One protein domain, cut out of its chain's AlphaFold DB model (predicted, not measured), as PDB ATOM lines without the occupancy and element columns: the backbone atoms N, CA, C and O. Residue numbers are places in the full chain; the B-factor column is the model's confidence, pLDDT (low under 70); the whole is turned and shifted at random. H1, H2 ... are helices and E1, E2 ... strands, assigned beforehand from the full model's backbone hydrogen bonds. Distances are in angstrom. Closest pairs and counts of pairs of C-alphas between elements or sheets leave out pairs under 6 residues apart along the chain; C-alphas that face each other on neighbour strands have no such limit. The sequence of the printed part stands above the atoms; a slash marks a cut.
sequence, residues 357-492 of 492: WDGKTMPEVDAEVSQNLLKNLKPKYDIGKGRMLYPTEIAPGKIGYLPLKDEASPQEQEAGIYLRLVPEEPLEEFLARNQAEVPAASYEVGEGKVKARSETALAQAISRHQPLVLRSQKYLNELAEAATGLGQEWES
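What this domain is: This is residues 357 to 492 of the 492 residues of an uncharacterized protein of Microscilla marina ATCC 23134 (UniProt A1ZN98). Picture an elongated body with a small three-stranded sheet at each end, E1 E2 E3 and E5 E6 E8, and a two-stranded ribbon, E4 and E7, in the middle. H1, H4 and H5 gather round the ribbon without touching one another, H3 is near H4 and H5, and one end of E2 reaches E7. The 136 printed residues run H1 E1 E2 E3 H2 E4 H3 E5 E6 H4 E7 H5 E8, with five named helices, eight named strands, antiparallel pairing in each sheet and a mixed class. The whole is compact, with a radius of gyration of the C-alphas of 15.9 A and spans of 53 by 30 by 26 A.

How they stand to each other: Begin with H1, residues 367 to 375. Next come E1, residues 380 to 382, E2, residues 387 to 395, and E3, residues 398 to 403, a meander, each strand the antiparallel neighbour of the one before. Look for N 380 and O 389 at 2.8 A and N 392 and O 400 at 2.9 A, both within hydrogen-bond range. E2 bends by 60 degrees at residue 391, and its pairing is staggered, with E1 over 387 to 389 and with E3 over 389 to 395. H2, residues 410 to 414, is not on this sheet. E4, residues 419 to 423, has E7, residues 468 to 472, as antiparallel neighbour, with N 420 and O 471 at 2.9 A. The closest C-alphas of E2 and E7 are those of Glu 393 and Arg 471, 4.9 A apart. H3, residues 427 to 433, and H4, residues 455 to 464, are near each other. H1 and H4 are close but not clearly touching, Val 369 and Ser 463 having the closest C-alphas, 6.7 A. E5, residues 441 to 445, and E6, residues 448 to 452, form a hairpin, with N 443 and O 450 at 2.8 A. E8, residues 489 to 491, is the antiparallel neighbour of E6, with N 451 and O 489 at 2.8 A. H5, residues 473 to 482, only grazes the sheet E1 E2 E3, with residues 473 to 479. In H1 to H5 every O i to N i+4 pair is within hydrogen-bond range.

Where its parts are: Find C-alpha 367 at (-19.825, 59.469, 159.336), where H1 begins; it runs 12.3 A. E2 is 22.5 A long, E3 16.2 A, H4 14.5 A and H5 14.3 A. E8 ends at C-alpha 491, at (-19.101, 84.561, 183.963).

The domain as a whole: The two C-alphas farthest apart are those of Ile 383 and Ser 492, 53.1 A. The printed part has no cut, no link is long, and no printed residue is under 70 in pLDDT.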
ATOM      1  N   TRP A 357     -20.075  74.752 171.934       94.75
ATOM      2  CA  TRP A 357     -21.453  74.424 171.622       94.75
ATOM      3  C   TRP A 357     -22.383  75.585 172.011       94.75
ATOM      4  O   TRP A 357     -22.274  76.156 173.100       94.75
ATOM      5  N   ASP A 358     -23.305  75.945 171.120       90.75
ATOM      6  CA  ASP A 358     -24.244  77.066 171.281       90.75
ATOM      7  C   ASP A 358     -25.447  76.740 172.190       90.75
ATOM      8  O   ASP A 358     -26.254  77.619 172.502       90.75
ATOM      9  N   GLY A 359     -25.579  75.477 172.606       90.12
ATOM     10  CA  GLY A 359     -26.689  74.974 173.412       90.12
ATOM     11  C   GLY A 359     -27.934  74.575 172.618       90.12
ATOM     12  O   GLY A 359     -28.908  74.130 173.220       90.12
ATOM     13  N   LYS A 360     -27.933  74.729 171.286       88.12
ATOM     14  CA  LYS A 360     -29.099  74.500 170.415       88.12
ATOM     15  C   LYS A 360     -28.797  73.566 169.245       88.12
ATOM     16  O   LYS A 360     -29.539  72.613 168.997       88.12
ATOM     17  N   THR A 361     -27.731  73.831 168.499       89.44
ATOM     18  CA  THR A 361     -27.396  73.086 167.284       89.44
ATOM     19  C   THR A 361     -26.678  71.794 167.634       89.44
ATOM     20  O   THR A 361     -25.675  71.795 168.336       89.44
ATOM     21  N   MET A 362     -27.202  70.648 167.191       91.62
ATOM     22  CA  MET A 362     -26.517  69.384 167.465       91.62
ATOM     23  C   MET A 362     -25.250  69.279 166.617       91.62
ATOM     24  O   MET A 362     -25.330  69.527 165.402       91.62
ATOM     25  N   PRO A 363     -24.120  68.876 167.227       92.00
ATOM     26  CA  PRO A 363     -22.887  68.677 166.491       92.00
ATOM     27  C   PRO A 363     -23.008  67.504 165.519       92.00
ATOM     28  O   PRO A 363     -23.886  66.641 165.630       92.00
ATOM     29  N   GLU A 364     -22.111  67.477 164.539       90.50
ATOM     30  CA  GLU A 364     -22.045  66.381 163.579       90.50
ATOM     31  C   GLU A 364     -21.417  65.141 164.208       90.50
ATOM     32  O   GLU A 364     -20.345  65.182 164.804       90.50
ATOM     33  N   VAL A 365     -22.144  64.030 164.096       91.25
ATOM     34  CA  VAL A 365     -21.710  62.708 164.547       91.25
ATOM     35  C   VAL A 365     -20.815  62.104 163.470       91.25
ATOM     36  O   VAL A 365     -20.957  62.420 162.287       91.25
ATOM     37  N   ASP A 366     -19.924  61.202 163.871       90.94
ATOM     38  CA  ASP A 366     -19.049  60.498 162.942       90.94
ATOM     39  C   ASP A 366     -19.813  59.852 161.762       90.94
ATOM     40  O   ASP A 366     -20.935  59.333 161.894       90.94
ATOM     41  N   ALA A 367     -19.198  59.901 160.579       88.81
ATOM     42  CA  ALA A 367     -19.825  59.469 159.336       88.81
ATOM     43  C   ALA A 367     -20.124  57.962 159.331       88.81
ATOM     44  O   ALA A 367     -21.146  57.544 158.779       88.81
ATOM     45  N   GLU A 368     -19.285  57.138 159.967       91.00
ATOM     46  CA  GLU A 368     -19.492  55.689 160.013       91.00
ATOM     47  C   GLU A 368     -20.711  55.335 160.868       91.00
ATOM     48  O   GLU A 368     -21.559  54.532 160.460       91.00
ATOM     49  N   VAL A 369     -20.839  55.984 162.030       91.12
ATOM     50  CA  VAL A 369     -21.995  55.839 162.928       91.12
ATOM     51  C   VAL A 369     -23.275  56.262 162.208       91.12
ATOM     52  O   VAL A 369     -24.269  55.529 162.213       91.12
ATOM     53  N   SER A 370     -23.217  57.402 161.517       91.25
ATOM     54  CA  SER A 370     -24.324  57.932 160.724       91.25
ATOM     55  C   SER A 370     -24.766  56.941 159.643       91.25
ATOM     56  O   SER A 370     -25.939  56.572 159.575       91.25
ATOM     57  N   GLN A 371     -23.836  56.429 158.834       92.12
ATOM     58  CA  GLN A 371     -24.151  55.471 157.772       92.12
ATOM     59  C   GLN A 371     -24.725  54.159 158.312       92.12
ATOM     60  O   GLN A 371     -25.654  53.605 157.721       92.12
ATOM     61  N   ASN A 372     -24.191  53.645 159.420       92.44
ATOM     62  CA  ASN A 372     -24.672  52.398 160.011       92.44
ATOM     63  C   ASN A 372     -26.113  52.515 160.513       92.44
ATOM     64  O   ASN A 372     -26.896  51.582 160.323       92.44
ATOM     65  N   LEU A 373     -26.495  53.666 161.071       92.00
ATOM     66  CA  LEU A 373     -27.879  53.921 161.457       92.00
ATOM     67  C   LEU A 373     -28.791  54.066 160.231       92.00
ATOM     68  O   LEU A 373     -29.847  53.434 160.170       92.00
ATOM     69  N   LEU A 374     -28.367  54.839 159.226       93.44
ATOM     70  CA  LEU A 374     -29.162  55.094 158.019       93.44
ATOM     71  C   LEU A 374     -29.451  53.816 157.212       93.44
ATOM     72  O   LEU A 374     -30.546  53.689 156.663       93.44
ATOM     73  N   LYS A 375     -28.529  52.839 157.189       93.81
ATOM     74  CA  LYS A 375     -28.721  51.529 156.523       93.81
ATOM     75  C   LYS A 375     -29.923  50.744 157.053       93.81
ATOM     76  O   LYS A 375     -30.520  49.972 156.306       93.81
ATOM     77  N   ASN A 376     -30.274  50.926 158.326       93.44
ATOM     78  CA  ASN A 376     -31.372  50.198 158.967       93.44
ATOM     79  C   ASN A 376     -32.738  50.871 158.763       93.44
ATOM     80  O   ASN A 376     -33.774  50.301 159.115       93.44
ATOM     81  N   LEU A 377     -32.761  52.076 158.195       94.06
ATOM     82  CA  LEU A 377     -33.981  52.833 157.960       94.06
ATOM     83  C   LEU A 377     -34.555  52.551 156.570       94.06
ATOM     84  O   LEU A 377     -33.867  52.111 155.655       94.06
ATOM     85  N   LYS A 378     -35.854  52.822 156.408       95.88
ATOM     86  CA  LYS A 378     -36.556  52.739 155.119       95.88
ATOM     87  C   LYS A 378     -36.749  54.147 154.547       95.88
ATOM     88  O   LYS A 378     -37.799  54.749 154.805       95.88
ATOM     89  N   PRO A 379     -35.756  54.699 153.828       96.75
ATOM     90  CA  PRO A 379     -35.879  56.021 153.236       96.75
ATOM     91  C   PRO A 379     -36.913  56.049 152.102       96.75
ATOM     92  O   PRO A 379     -37.277  55.019 151.529       96.75
ATOM     93  N   LYS A 380     -37.378  57.253 151.772       97.12
ATOM     94  CA  LYS A 380     -38.197  57.559 150.594       97.12
ATOM     95  C   LYS A 380     -37.415  58.468 149.660       97.12
ATOM     96  O   LYS A 380     -36.805  59.424 150.118       97.12
ATOM     97  N   TYR A 381     -37.479  58.195 148.363       97.00
ATOM     98  CA  TYR A 381     -36.873  59.061 147.361       97.00
ATOM     99  C   TYR A 381     -37.812  60.223 147.019       97.00
ATOM    100  O   TYR A 381     -38.973  60.004 146.665       97.00
ATOM    101  N   ASP A 382     -37.315  61.450 147.142       95.31
ATOM    102  CA  ASP A 382     -38.001  62.667 146.716       95.31
ATOM    103  C   ASP A 382     -37.653  62.952 145.252       95.31
ATOM    104  O   ASP A 382     -36.590  63.489 144.943       95.31
ATOM    105  N   ILE A 383     -38.560  62.583 144.344       92.56
ATOM    106  CA  ILE A 383     -38.370  62.738 142.893       92.56
ATOM    107  C   ILE A 383     -38.237  64.216 142.505       92.56
ATOM    108  O   ILE A 383     -37.486  64.534 141.588       92.56
ATOM    109  N   GLY A 384     -38.928  65.124 143.202       91.19
ATOM    110  CA  GLY A 384     -38.932  66.545 142.852       91.19
ATOM    111  C   GLY A 384     -37.596  67.234 143.124       91.19
ATOM    112  O   GLY A 384     -37.277  68.224 142.472       91.19
ATOM    113  N   LYS A 385     -36.817  66.714 144.078       92.88
ATOM    114  CA  LYS A 385     -35.537  67.299 144.505       92.88
ATOM    115  C   LYS A 385     -34.337  66.361 144.340       92.88
ATOM    116  O   LYS A 385     -33.223  66.766 144.646       92.88
ATOM    117  N   GLY A 386     -34.554  65.135 143.861       94.62
ATOM    118  CA  GLY A 386     -33.502  64.168 143.545       94.62
ATOM    119  C   GLY A 386     -32.702  63.678 144.755       94.62
ATOM    120  O   GLY A 386     -31.485  63.557 144.663       94.62
ATOM    121  N   ARG A 387     -33.355  63.444 145.901       95.56
ATOM    122  CA  ARG A 387     -32.675  63.193 147.189       95.56
ATOM    123  C   ARG A 387     -33.403  62.194 148.087       95.56
ATOM    124  O   ARG A 387     -34.553  61.839 147.817       95.56
ATOM    125  N   MET A 388     -32.752  61.751 149.163       96.06
ATOM    126  CA  MET A 388     -33.299  60.748 150.078       96.06
ATOM    127  C   MET A 388     -33.899  61.398 151.325       96.06
ATOM    128  O   MET A 388     -33.297  62.244 151.977       96.06
ATOM    129  N   LEU A 389     -35.105  60.968 151.690       97.56
ATOM    130  CA  LEU A 389     -35.783  61.392 152.908       97.56
ATOM    131  C   LEU A 389     -35.855  60.230 153.892       97.56
ATOM    132  O   LEU A 389     -36.345  59.153 153.547       97.56
ATOM    133  N   TYR A 390     -35.446  60.452 155.135       97.25
ATOM    134  CA  TYR A 390     -35.456  59.415 156.164       97.25
ATOM    135  C   TYR A 390     -36.595  59.645 157.160       97.25
ATOM    136  O   TYR A 390     -36.924  60.799 157.461       97.25
ATOM    137  N   PRO A 391     -37.224  58.563 157.658       97.44
ATOM    138  CA  PRO A 391     -38.243  58.669 158.692       97.44
ATOM    139  C   PRO A 391     -37.619  59.213 159.983       97.44
ATOM    140  O   PRO A 391     -36.587  58.719 160.430       97.44
ATOM    141  N   THR A 392     -38.246  60.225 160.573       95.75
ATOM    142  CA  THR A 392     -37.726  60.947 161.741       95.75
ATOM    143  C   THR A 392     -38.846  61.494 162.602       95.75
ATOM    144  O   THR A 392     -39.937  61.772 162.101       95.75
ATOM    145  N   GLU A 393     -38.583  61.690 163.886       92.06
ATOM    146  CA  GLU A 393     -39.515  62.371 164.773       92.06
ATOM    147  C   GLU A 393     -39.425  63.895 164.570       92.06
ATOM    148  O   GLU A 393     -38.386  64.526 164.792       92.06
ATOM    149  N   ILE A 394     -40.525  64.490 164.099       94.19
ATOM    150  CA  ILE A 394     -40.638  65.942 163.857       94.19
ATOM    151  C   ILE A 394     -41.330  66.684 165.005       94.19
ATOM    152  O   ILE A 394     -41.305  67.906 165.043       94.19
ATOM    153  N   ALA A 395     -42.002  65.943 165.883       91.00
ATOM    154  CA  ALA A 395     -42.650  66.384 167.114       91.00
ATOM    155  C   ALA A 395     -42.950  65.121 167.948       91.00
ATOM    156  O   ALA A 395     -42.981  64.041 167.352       91.00
ATOM    157  N   PRO A 396     -43.232  65.219 169.260       88.38
ATOM    158  CA  PRO A 396     -43.477  64.053 170.110       88.38
ATOM    159  C   PRO A 396     -44.516  63.093 169.506       88.38
ATOM    160  O   PRO A 396     -45.680  63.454 169.312       88.38
ATOM    161  N   GLY A 397     -44.085  61.880 169.151       89.38
ATOM    162  CA  GLY A 397     -44.927  60.837 168.551       89.38
ATOM    163  C   GLY A 397     -45.326  61.056 167.083       89.38
ATOM    164  O   GLY A 397     -46.084  60.257 166.527       89.38
ATOM    165  N   LYS A 398     -44.831  62.109 166.422       95.81
ATOM    166  CA  LYS A 398     -45.127  62.422 165.017       95.81
ATOM    167  C   LYS A 398     -43.925  62.118 164.131       95.81
ATOM    168  O   LYS A 398     -42.908  62.805 164.188       95.81
ATOM    169  N   ILE A 399     -44.086  61.136 163.243       95.62
ATOM    170  CA  ILE A 399     -43.060  60.760 162.265       95.62
ATOM    171  C   ILE A 399     -43.249  61.540 160.957       95.62
ATOM    172  O   ILE A 399     -44.325  61.523 160.357       95.62
ATOM    173  N   GLY A 400     -42.191  62.212 160.509       95.88
ATOM    174  CA  GLY A 400     -42.066  62.862 159.206       95.88
ATOM    175  C   GLY A 400     -40.945  62.244 158.368       95.88
ATOM    176  O   GLY A 400     -40.253  61.335 158.813       95.88
ATOM    177  N   TYR A 401     -40.778  62.741 157.143       97.56
ATOM    178  CA  TYR A 401     -39.688  62.364 156.242       97.56
ATOM    179  C   TYR A 401     -38.899  63.620 155.894       97.56
ATOM    180  O   TYR A 401     -39.459  64.521 155.272       97.56
ATOM    181  N   LEU A 402     -37.637  63.689 156.312       97.62
ATOM    182  CA  LEU A 402     -36.776  64.859 156.113       97.62
ATOM    183  C   LEU A 402     -35.458  64.463 155.431       97.62
ATOM    184  O   LEU A 402     -35.075  63.295 155.515       97.62
ATOM    185  N   PRO A 403     -34.779  65.394 154.743       97.69
ATOM    186  CA  PRO A 403     -33.466  65.148 154.155       97.69
ATOM    187  C   PRO A 403     -32.346  65.234 155.202       97.69
ATOM    188  O   PRO A 403     -32.517  65.802 156.285       97.69
ATOM    189  N   LEU A 404     -31.172  64.700 154.860       96.19
ATOM    190  CA  LEU A 404     -29.928  65.001 155.582       96.19
ATOM    191  C   LEU A 404     -29.561  66.483 155.405       96.19
ATOM    192  O   LEU A 404     -30.007  67.115 154.449       96.19
ATOM    193  N   LYS A 405     -28.745  67.044 156.308       94.56
ATOM    194  CA  LYS A 405     -28.350  68.466 156.265       94.56
ATOM    195  C   LYS A 405     -27.752  68.860 154.911       94.56
ATOM    196  O   LYS A 405     -28.183  69.856 154.340       94.56
ATOM    197  N   ASP A 406     -26.846  68.047 154.377       94.19
ATOM    198  CA  ASP A 406     -26.138  68.328 153.118       94.19
ATOM    199  C   ASP A 406     -27.034  68.177 151.878       94.19
ATOM    200  O   ASP A 406     -26.742  68.726 150.820       94.19
ATOM    201  N   GLU A 407     -28.155  67.463 152.014       95.50
ATOM    202  CA  GLU A 407     -29.171  67.295 150.967       95.50
ATOM    203  C   GLU A 407     -30.328  68.304 151.099       95.50
ATOM    204  O   GLU A 407     -31.177  68.423 150.206       95.50
ATOM    205  N   ALA A 408     -30.408  69.013 152.228       95.25
ATOM    206  CA  ALA A 408     -31.422  70.026 152.485       95.25
ATOM    207  C   ALA A 408     -31.122  71.298 151.681       95.25
ATOM    208  O   ALA A 408     -29.971  71.701 151.525       95.25
ATOM    209  N   SER A 409     -32.166  71.959 151.173       95.81
ATOM    210  CA  SER A 409     -31.982  73.250 150.509       95.81
ATOM    211  C   SER A 409     -31.591  74.329 151.530       95.81
ATOM    212  O   SER A 409     -31.900  74.178 152.713       95.81
ATOM    213  N   PRO A 410     -30.997  75.461 151.111       95.75
ATOM    214  CA  PRO A 410     -30.654  76.547 152.035       95.75
ATOM    215  C   PRO A 410     -31.845  77.021 152.883       95.75
ATOM    216  O   PRO A 410     -31.734  77.153 154.095       95.75
ATOM    217  N   GLN A 411     -33.026  77.157 152.267       95.31
ATOM    218  CA  GLN A 411     -34.265  77.519 152.970       95.31
ATOM    219  C   GLN A 411     -34.684  76.466 154.007       95.31
ATOM    220  O   GLN A 411     -35.219  76.801 155.060       95.31
ATOM    221  N   GLU A 412     -34.463  75.181 153.720       95.38
ATOM    222  CA  GLU A 412     -34.745  74.097 154.663       95.38
ATOM    223  C   GLU A 412     -33.725  74.065 155.804       95.38
ATOM    224  O   GLU A 412     -34.121  73.848 156.947       95.38
ATOM    225  N   GLN A 413     -32.445  74.330 155.529       94.62
ATOM    226  CA  GLN A 413     -31.413  74.462 156.560       94.62
ATOM    227  C   GLN A 413     -31.722  75.623 157.508       94.62
ATOM    228  O   GLN A 413     -31.742  75.425 158.722       94.62
ATOM    229  N   GLU A 414     -32.049  76.799 156.968       91.06
ATOM    230  CA  GLU A 414     -32.440  77.978 157.750       91.06
ATOM    231  C   GLU A 414     -33.684  77.713 158.610       91.06
ATOM    232  O   GLU A 414     -33.753  78.129 159.764       91.06
ATOM    233  N   ALA A 415     -34.652  76.960 158.081       92.69
ATOM    234  CA  ALA A 415     -35.863  76.586 158.805       92.69
ATOM    235  C   ALA A 415     -35.686  75.384 159.763       92.69
ATOM    236  O   ALA A 415     -36.653  74.984 160.419       92.69
ATOM    237  N   GLY A 416     -34.497  74.769 159.835       93.44
ATOM    238  CA  GLY A 416     -34.246  73.567 160.641       93.44
ATOM    239  C   GLY A 416     -34.960  72.303 160.132       93.44
ATOM    240  O   GLY A 416     -35.172  71.354 160.888       93.44
ATOM    241  N   ILE A 417     -35.363  72.281 158.860       96.19
ATOM    242  CA  ILE A 417     -36.100  71.192 158.195       96.19
ATOM    243  C   ILE A 417     -35.101  70.174 157.627       96.19
ATOM    244  O   ILE A 417     -35.020  69.919 156.429       96.19
ATOM    245  N   TYR A 418     -34.304  69.595 158.515       96.44
ATOM    246  CA  TYR A 418     -33.348  68.541 158.191       96.44
ATOM    247  C   TYR A 418     -33.114  67.643 159.404       96.44
ATOM    248  O   TYR A 418     -33.547  67.936 160.523       96.44
ATOM    249  N   LEU A 419     -32.461  66.516 159.158       95.56
ATOM    250  CA  LEU A 419     -32.203  65.480 160.148       95.56
ATOM    251  C   LEU A 419     -30.917  65.722 160.930       95.56
ATOM    252  O   LEU A 419     -29.883  66.058 160.350       95.56
ATOM    253  N   ARG A 420     -30.959  65.418 162.228       95.06
ATOM    254  CA  ARG A 420     -29.777  65.200 163.063       95.06
ATOM    255  C   ARG A 420     -29.888  63.890 163.832       95.06
ATOM    256  O   ARG A 420     -30.986  63.419 164.137       95.06
ATOM    257  N   LEU A 421     -28.726  63.320 164.125       94.56
ATOM    258  CA  LEU A 421     -28.562  62.174 165.009       94.56
ATOM    259  C   LEU A 421     -28.435  62.677 166.438       94.56
ATOM    260  O   LEU A 421     -27.624  63.560 166.709       94.56
ATOM    261  N   VAL A 422     -29.237  62.115 167.331       94.94
ATOM    262  CA  VAL A 422     -29.241  62.472 168.749       94.94
ATOM    263  C   VAL A 422     -29.412  61.235 169.620       94.94
ATOM    264  O   VAL A 422     -29.925  60.220 169.136       94.94
ATOM    265  N   PRO A 423     -29.020  61.301 170.901       94.44
ATOM    266  CA  PRO A 423     -29.398  60.291 171.878       94.44
ATOM    267  C   PRO A 423     -30.923  60.114 171.936       94.44
ATOM    268  O   PRO A 423     -31.685  61.060 171.718       94.44
ATOM    269  N   GLU A 424     -31.374  58.891 172.217       92.50
ATOM    270  CA  GLU A 424     -32.803  58.606 172.406       92.50
ATOM    271  C   GLU A 424     -33.386  59.390 173.595       92.50
ATOM    272  O   GLU A 424     -34.492  59.936 173.514       92.50
ATOM    273  N   GLU A 425     -32.609  59.497 174.673       91.94
ATOM    274  CA  GLU A 425     -32.967  60.239 175.879       91.94
ATOM    275  C   GLU A 425     -32.903  61.771 175.684       91.94
ATOM    276  O   GLU A 425     -32.261  62.260 174.747       91.94
ATOM    277  N   PRO A 426     -33.592  62.561 176.532       90.25
ATOM    278  CA  PRO A 426     -33.497  64.017 176.506       90.25
ATOM    279  C   PRO A 426     -32.055  64.497 176.694       90.25
ATOM    280  O   PRO A 426     -31.300  63.951 177.497       90.25
ATOM    281  N   LEU A 427     -31.678  65.562 175.985       90.19
ATOM    282  CA  LEU A 427     -30.294  66.036 175.983       90.19
ATOM    283  C   LEU A 427     -29.817  66.499 177.369       90.19
ATOM    284  O   LEU A 427     -28.655  66.305 177.710       90.19
ATOM    285  N   GLU A 428     -30.700  67.078 178.184       90.88
ATOM    286  CA  GLU A 428     -30.380  67.463 179.564       90.88
ATOM    287  C   GLU A 428     -29.954  66.253 180.407       90.88
ATOM    288  O   GLU A 428     -28.927  66.299 181.085       90.88
ATOM    289  N   GLU A 429     -30.706  65.151 180.322       92.69
ATOM    290  CA  GLU A 429     -30.407  63.909 181.040       92.69
ATOM    291  C   GLU A 429     -29.119  63.268 180.524       92.69
ATOM    292  O   GLU A 429     -28.274  62.842 181.317       92.69
ATOM    293  N   PHE A 430     -28.936  63.267 179.201       94.25
ATOM    294  CA  PHE A 430     -27.714  62.796 178.559       94.25
ATOM    295  C   PHE A 430     -26.487  63.570 179.059       94.25
ATOM    296  O   PHE A 430     -25.489  62.967 179.457       94.25
ATOM    297  N   LEU A 431     -26.550  64.903 179.085       93.50
ATOM    298  CA  LEU A 431     -25.445  65.749 179.540       93.50
ATOM    299  C   LEU A 431     -25.190  65.614 181.042       93.50
ATOM    300  O   LEU A 431     -24.034  65.623 181.460       93.50
ATOM    301  N   ALA A 432     -26.239  65.462 181.853       92.69
ATOM    302  CA  ALA A 432     -26.101  65.218 183.286       92.69
ATOM    303  C   ALA A 432     -25.405  63.877 183.563       92.69
ATOM    304  O   ALA A 432     -24.520  63.801 184.415       92.69
ATOM    305  N   ARG A 433     -25.750  62.822 182.811       94.31
ATOM    306  CA  ARG A 433     -25.110  61.504 182.932       94.31
ATOM    307  C   ARG A 433     -23.664  61.514 182.439       94.31
ATOM    308  O   ARG A 433     -22.812  60.872 183.046       94.31
ATOM    309  N   ASN A 434     -23.385  62.251 181.367       93.62
ATOM    310  CA  ASN A 434     -22.075  62.303 180.715       93.62
ATOM    311  C   ASN A 434     -21.262  63.546 181.109       93.62
ATOM    312  O   ASN A 434     -20.384  63.976 180.362       93.62
ATOM    313  N   GLN A 435     -21.504  64.118 182.294       92.69
ATOM    314  CA  GLN A 435     -20.821  65.331 182.759       92.69
ATOM    315  C   GLN A 435     -19.291  65.167 182.846       92.69
ATOM    316  O   GLN A 435     -18.560  66.144 182.706       92.69
ATOM    317  N   ALA A 436     -18.805  63.939 183.059       92.19
ATOM    318  CA  ALA A 436     -17.376  63.631 183.051       92.19
ATOM    319  C   ALA A 436     -16.753  63.684 181.641       92.19
ATOM    320  O   ALA A 436     -15.578  64.016 181.515       92.19
ATOM    321  N   GLU A 437     -17.523  63.368 180.593       92.25
ATOM    322  CA  GLU A 437     -17.054  63.373 179.199       92.25
ATOM    323  C   GLU A 437     -17.289  64.722 178.513       92.25
ATOM    324  O   GLU A 437     -16.470  65.158 177.707       92.25
ATOM    325  N   VAL A 438     -18.387  65.402 178.859       93.81
ATOM    326  CA  VAL A 438     -18.775  66.705 178.304       93.81
ATOM    327  C   VAL A 438     -18.955  67.730 179.436       93.81
ATOM    328  O   VAL A 438     -20.078  68.179 179.710       93.81
ATOM    329  N   PRO A 439     -17.871  68.097 180.143       93.44
ATOM    330  CA  PRO A 439     -17.957  69.052 181.237       93.44
ATOM    331  C   PRO A 439     -18.313  70.449 180.718       93.44
ATOM    332  O   PRO A 439     -17.851  70.882 179.663       93.44
ATOM    333  N   ALA A 440     -19.114  71.176 181.498       93.31
ATOM    334  CA  ALA A 440     -19.247  72.618 181.330       93.31
ATOM    335  C   ALA A 440     -18.012  73.287 181.954       93.31
ATOM    336  O   ALA A 440     -17.849  73.250 183.176       93.31
ATOM    337  N   ALA A 441     -17.146  73.854 181.119       94.62
ATOM    338  CA  ALA A 441     -15.892  74.482 181.518       94.62
ATOM    339  C   ALA A 441     -15.905  75.979 181.190       94.62
ATOM    340  O   ALA A 441     -16.630  76.423 180.301       94.62
ATOM    341  N   SER A 442     -15.111  76.754 181.929       95.81
ATOM    342  CA  SER A 442     -14.880  78.167 181.629       95.81
ATOM    343  C   SER A 442     -13.860  78.285 180.501       95.81
ATOM    344  O   SER A 442     -12.736  77.806 180.638       95.81
ATOM    345  N   TYR A 443     -14.230  78.994 179.441       95.62
ATOM    346  CA  TYR A 443     -13.380  79.313 178.302       95.62
ATOM    347  C   TYR A 443     -13.140  80.819 178.223       95.62
ATOM    348  O   TYR A 443     -14.051  81.617 178.453       95.62
ATOM    349  N   GLU A 444     -11.913  81.213 177.892       94.50
ATOM    350  CA  GLU A 444     -11.590  82.613 177.611       94.50
ATOM    351  C   GLU A 444     -12.029  82.955 176.187       94.50
ATOM    352  O   GLU A 444     -11.687  82.258 175.234       94.50
ATOM    353  N   VAL A 445     -12.807  84.024 176.042       92.12
ATOM    354  CA  VAL A 445     -13.295  84.567 174.768       92.12
ATOM    355  C   VAL A 445     -12.894  86.042 174.682       92.12
ATOM    356  O   VAL A 445     -12.471  86.636 175.672       92.12
ATOM    357  N   GLY A 446     -12.951  86.666 173.503       86.31
ATOM    358  CA  GLY A 446     -12.462  88.047 173.321       86.31
ATOM    359  C   GLY A 446     -13.074  89.085 174.278       86.31
ATOM    360  O   GLY A 446     -12.423  90.069 174.614       86.31
ATOM    361  N   GLU A 447     -14.302  88.850 174.742       82.31
ATOM    362  CA  GLU A 447     -15.082  89.788 175.561       82.31
ATOM    363  C   GLU A 447     -15.207  89.361 177.040       82.31
ATOM    364  O   GLU A 447     -15.870  90.051 177.810       82.31
ATOM    365  N   GLY A 448     -14.585  88.250 177.465       90.44
ATOM    366  CA  GLY A 448     -14.671  87.769 178.851       90.44
ATOM    367  C   GLY A 448     -14.474  86.260 179.013       90.44
ATOM    368  O   GLY A 448     -13.776  85.623 178.225       90.44
ATOM    369  N   LYS A 449     -15.088  85.689 180.054       93.56
ATOM    370  CA  LYS A 449     -15.131  84.241 180.290       93.56
ATOM    371  C   LYS A 449     -16.543  83.721 180.090       93.56
ATOM    372  O   LYS A 449     -17.509  84.309 180.571       93.56
ATOM    373  N   VAL A 450     -16.650  82.614 179.370       93.81
ATOM    374  CA  VAL A 450     -17.918  81.941 179.098       93.81
ATOM    375  C   VAL A 450     -17.823  80.509 179.585       93.81
ATOM    376  O   VAL A 450     -16.932  79.758 179.190       93.81
ATOM    377  N   LYS A 451     -18.784  80.110 180.407       94.75
ATOM    378  CA  LYS A 451     -19.008  78.724 180.777       94.75
ATOM    379  C   LYS A 451     -19.805  78.039 179.672       94.75
ATOM    380  O   LYS A 451     -20.980  78.333 179.451       94.75
ATOM    381  N   ALA A 452     -19.149  77.132 178.961       94.88
ATOM    382  CA  ALA A 452     -19.704  76.423 177.812       94.88
ATOM    383  C   ALA A 452     -19.281  74.951 177.819       94.88
ATOM    384  O   ALA A 452     -18.533  74.495 178.685       94.88
ATOM    385  N   ARG A 453     -19.777  74.187 176.846       95.88
ATOM    386  CA  ARG A 453     -19.330  72.818 176.568       95.88
ATOM    387  C   ARG A 453     -18.609  72.806 175.226       95.88
ATOM    388  O   ARG A 453     -19.039  73.487 174.299       95.88
ATOM    389  N   SER A 454     -17.545  72.021 175.119       96.12
ATOM    390  CA  SER A 454     -16.847  71.828 173.848       96.12
ATOM    391  C   SER A 454     -17.729  71.062 172.856       96.12
ATOM    392  O   SER A 454     -18.271  70.001 173.183       96.12
ATOM    393  N   GLU A 455     -17.850  71.584 171.634       95.25
ATOM    394  CA  GLU A 455     -18.620  70.950 170.560       95.25
ATOM    395  C   GLU A 455     -18.028  69.587 170.171       95.25
ATOM    396  O   GLU A 455     -18.757  68.609 169.995       95.25
ATOM    397  N   THR A 456     -16.697  69.485 170.111       94.12
ATOM    398  CA  THR A 456     -15.996  68.241 169.756       94.12
ATOM    399  C   THR A 456     -16.151  67.169 170.830       94.12
ATOM    400  O   THR A 456     -16.384  66.006 170.496       94.12
ATOM    401  N   ALA A 457     -16.085  67.542 172.112       94.94
ATOM    402  CA  ALA A 457     -16.339  66.615 173.217       94.94
ATOM    403  C   ALA A 457     -17.777  66.077 173.170       94.94
ATOM    404  O   ALA A 457     -17.998  64.871 173.305       94.94
ATOM    405  N   LEU A 458     -18.751  66.953 172.898       95.00
ATOM    406  CA  LEU A 458     -20.152  66.565 172.749       95.00
ATOM    407  C   LEU A 458     -20.363  65.615 171.560       95.00
ATOM    408  O   LEU A 458     -21.009  64.580 171.715       95.00
ATOM    409  N   ALA A 459     -19.781  65.920 170.397       93.81
ATOM    410  CA  ALA A 459     -19.852  65.071 169.206       93.81
ATOM    411  C   ALA A 459     -19.312  63.655 169.472       93.81
ATOM    412  O   ALA A 459     -19.924  62.654 169.083       93.81
ATOM    413  N   GLN A 460     -18.180  63.560 170.177       94.19
ATOM    414  CA  GLN A 460     -17.568  62.283 170.547       94.19
ATOM    415  C   GLN A 460     -18.425  61.500 171.544       94.19
ATOM    416  O   GLN A 460     -18.622  60.298 171.351       94.19
ATOM    417  N   ALA A 461     -18.960  62.162 172.572       95.00
ATOM    418  CA  ALA A 461     -19.829  61.529 173.560       95.00
ATOM    419  C   ALA A 461     -21.109  60.978 172.908       95.00
ATOM    420  O   ALA A 461     -21.475  59.827 173.139       95.00
ATOM    421  N   ILE A 462     -21.746  61.752 172.019       94.69
ATOM    422  CA  ILE A 462     -22.920  61.298 171.257       94.69
ATOM    423  C   ILE A 462     -22.554  60.100 170.375       94.69
ATOM    424  O   ILE A 462     -23.265  59.101 170.376       94.69
ATOM    425  N   SER A 463     -21.424  60.151 169.663       92.94
ATOM    426  CA  SER A 463     -20.992  59.058 168.775       92.94
ATOM    427  C   SER A 463     -20.798  57.726 169.516       92.94
ATOM    428  O   SER A 463     -21.064  56.661 168.958       92.94
ATOM    429  N   ARG A 464     -20.351  57.778 170.779       92.50
ATOM    430  CA  ARG A 464     -20.159  56.599 171.641       92.50
ATOM    431  C   ARG A 464     -21.458  56.088 172.257       92.50
ATOM    432  O   ARG A 464     -21.541  54.907 172.593       92.50
ATOM    433  N   HIS A 465     -22.463  56.945 172.407       88.38
ATOM    434  CA  HIS A 465     -23.709  56.595 173.071       88.38
ATOM    435  C   HIS A 465     -24.704  55.967 172.089       88.38
ATOM    436  O   HIS A 465     -25.293  56.638 171.248       88.38
ATOM    437  N   GLN A 466     -24.917  54.657 172.212       85.44
ATOM    438  CA  GLN A 466     -25.934  53.916 171.465       85.44
ATOM    439  C   GLN A 466     -27.065  53.490 172.420       85.44
ATOM    440  O   GLN A 466     -26.764  53.085 173.544       85.44
ATOM    441  N   PRO A 467     -28.344  53.522 172.002       91.62
ATOM    442  CA  PRO A 467     -28.827  53.809 170.649       91.62
ATOM    443  C   PRO A 467     -28.946  55.310 170.336       91.62
ATOM    444  O   PRO A 467     -29.264  56.130 171.200       91.62
ATOM    445  N   LEU A 468     -28.728  55.649 169.063       94.19
ATOM    446  CA  LEU A 468     -29.038  56.963 168.492       94.19
ATOM    447  C   LEU A 468     -30.372  56.923 167.740       94.19
ATOM    448  O   LEU A 468     -30.771  55.888 167.201       94.19
ATOM    449  N   VAL A 469     -31.041  58.070 167.662       95.00
ATOM    450  CA  VAL A 469     -32.283  58.265 166.905       95.00
ATOM    451  C   VAL A 469     -32.173  59.479 165.986       95.00
ATOM    452  O   VAL A 469     -31.390  60.399 166.223       95.00
ATOM    453  N   LEU A 470     -32.972  59.483 164.918       95.06
ATOM    454  CA  LEU A 470     -33.119  60.654 164.059       95.06
ATOM    455  C   LEU A 470     -34.227  61.559 164.593       95.06
ATOM    456  O   LEU A 470     -35.366  61.120 164.767       95.06
ATOM    457  N   ARG A 471     -33.896  62.839 164.771       95.81
ATOM    458  CA  ARG A 471     -34.858  63.907 165.067       95.81
ATOM    459  C   ARG A 471     -34.655  65.077 164.113       95.81
ATOM    460  O   ARG A 471     -33.577  65.253 163.541       95.81
ATOM    461  N   SER A 472     -35.705  65.863 163.895       96.19
ATOM    462  CA  SER A 472     -35.574  67.100 163.114       96.19
ATOM    463  C   SER A 472     -34.818  68.176 163.898       96.19
ATOM    464  O   SER A 472     -35.062  68.333 165.095       96.19
ATOM    465  N   GLN A 473     -33.952  68.958 163.242       94.88
ATOM    466  CA  GLN A 473     -33.253  70.065 163.911       94.88
ATOM    467  C   GLN A 473     -34.237  71.082 164.493       94.88
ATOM    468  O   GLN A 473     -34.030  71.577 165.594       94.88
ATOM    469  N   LYS A 474     -35.332  71.366 163.785       94.56
ATOM    470  CA  LYS A 474     -36.389  72.245 164.287       94.56
ATOM    471  C   LYS A 474     -36.945  71.765 165.632       94.56
ATOM    472  O   LYS A 474     -37.024  72.555 166.564       94.56
ATOM    473  N   TYR A 475     -37.275  70.479 165.743       94.12
ATOM    474  CA  TYR A 475     -37.758  69.901 166.999       94.12
ATOM    475  C   TYR A 475     -36.706  69.995 168.113       94.12
ATOM    476  O   TYR A 475     -37.031  70.311 169.251       94.12
ATOM    477  N   LEU A 476     -35.430  69.783 167.782       92.19
ATOM    478  CA  LEU A 476     -34.332  69.925 168.740       92.19
ATOM    479  C   LEU A 476     -34.159  71.368 169.219       92.19
ATOM    480  O   LEU A 476     -33.940  71.577 170.406       92.19
ATOM    481  N   ASN A 477     -34.322  72.352 168.333       90.56
ATOM    482  CA  ASN A 477     -34.309  73.764 168.709       90.56
ATOM    483  C   ASN A 477     -35.460  74.093 169.668       90.56
ATOM    484  O   ASN A 477     -35.236  74.774 170.660       90.56
ATOM    485  N   GLU A 478     -36.667  73.586 169.402       90.50
ATOM    486  CA  GLU A 478     -37.831  73.777 170.281       90.50
ATOM    487  C   GLU A 478     -37.594  73.162 171.674       90.50
ATOM    488  O   GLU A 478     -37.918  73.782 172.687       90.50
ATOM    489  N   LEU A 479     -36.972  71.978 171.742       88.75
ATOM    490  CA  LEU A 479     -36.581  71.355 173.011       88.75
ATOM    491  C   LEU A 479     -35.486  72.149 173.732       88.75
ATOM    492  O   LEU A 479     -35.582  72.358 174.937       88.75
ATOM    493  N   ALA A 480     -34.469  72.611 173.004       86.94
ATOM    494  CA  ALA A 480     -33.378  73.402 173.562       86.94
ATOM    495  C   ALA A 480     -33.852  74.768 174.083       86.94
ATOM    496  O   ALA A 480     -33.301  75.285 175.046       86.94
ATOM    497  N   GLU A 481     -34.883  75.354 173.473       86.81
ATOM    498  CA  GLU A 481     -35.499  76.596 173.948       86.81
ATOM    499  C   GLU A 481     -36.350  76.401 175.204       86.81
ATOM    500  O   GLU A 481     -36.434  77.311 176.027       86.81
ATOM    501  N   ALA A 482     -36.959  75.226 175.369       86.38
ATOM    502  CA  ALA A 482     -37.672  74.866 176.593       86.38
ATOM    503  C   ALA A 482     -36.718  74.505 177.749       86.38
ATOM    504  O   ALA A 482     -37.063  74.692 178.916       86.38
ATOM    505  N   ALA A 483     -35.532  74.000 177.416       84.62
ATOM    506  CA  ALA A 483     -34.497  73.564 178.339       84.62
ATOM    507  C   ALA A 483     -33.678  74.743 178.893       84.62
ATOM    508  O   ALA A 483     -32.843  75.343 178.211       84.62
ATOM    509  N   THR A 484     -33.884  75.089 180.163       78.00
ATOM    510  CA  THR A 484     -33.079  76.118 180.834       78.00
ATOM    511  C   THR A 484     -31.724  75.541 181.255       78.00
ATOM    512  O   THR A 484     -31.685  74.621 182.066       78.00
ATOM    513  N   GLY A 485     -30.613  76.099 180.761       81.19
ATOM    514  CA  GLY A 485     -29.250  75.733 181.205       81.19
ATOM    515  C   GLY A 485     -28.427  74.876 180.230       81.19
ATOM    516  O   GLY A 485     -27.341  74.400 180.574       81.19
ATOM    517  N   LEU A 486     -28.913  74.671 179.002       85.44
ATOM    518  CA  LEU A 486     -28.112  74.062 177.930       85.44
ATOM    519  C   LEU A 486     -27.173  75.059 177.240       85.44
ATOM    520  O   LEU A 486     -26.118  74.657 176.749       85.44
ATOM    521  N   GLY A 487     -27.563  76.335 177.216       87.50
ATOM    522  CA  GLY A 487     -26.818  77.423 176.589       87.50
ATOM    523  C   GLY A 487     -25.533  77.811 177.317       87.50
ATOM    524  O   GLY A 487     -25.242  77.354 178.420       87.50
ATOM    525  N   GLN A 488     -24.775  78.686 176.666       91.31
ATOM    526  CA  GLN A 488     -23.577  79.305 177.224       91.31
ATOM    527  C   GLN A 488     -23.944  80.312 178.322       91.31
ATOM    528  O   GLN A 488     -24.880  81.097 178.159       91.31
ATOM    529  N   GLU A 489     -23.183  80.317 179.415       91.81
ATOM    530  CA  GLU A 489     -23.363  81.243 180.537       91.81
ATOM    531  C   GLU A 489     -22.137  82.153 180.652       91.81
ATOM    532  O   GLU A 489     -21.015  81.675 180.802       91.81
ATOM    533  N   TRP A 490     -22.329  83.468 180.576       89.44
ATOM    534  CA  TRP A 490     -21.243  84.427 180.795       89.44
ATOM    535  C   TRP A 490     -20.889  84.495 182.282       89.44
ATOM    536  O   TRP A 490     -21.772  84.672 183.123       89.44
ATOM    537  N   GLU A 491     -19.602  84.374 182.602       88.56
ATOM    538  CA  GLU A 491     -19.101  84.561 183.963       88.56
ATOM    539  C   GLU A 491     -18.867  86.061 184.202       88.56
ATOM    540  O   GLU A 491     -18.113  86.704 183.469       88.56
ATOM    541  N   SER A 492     -19.577  86.622 185.189       79.31
ATOM    542  CA  SER A 492     -19.554  88.050 185.551       79.31
ATOM    543  C   SER A 492     -18.364  88.453 186.405       79.31
ATOM    544  O   SER A 492     -18.077  87.682 187.351       79.31
TER     545      SER A 492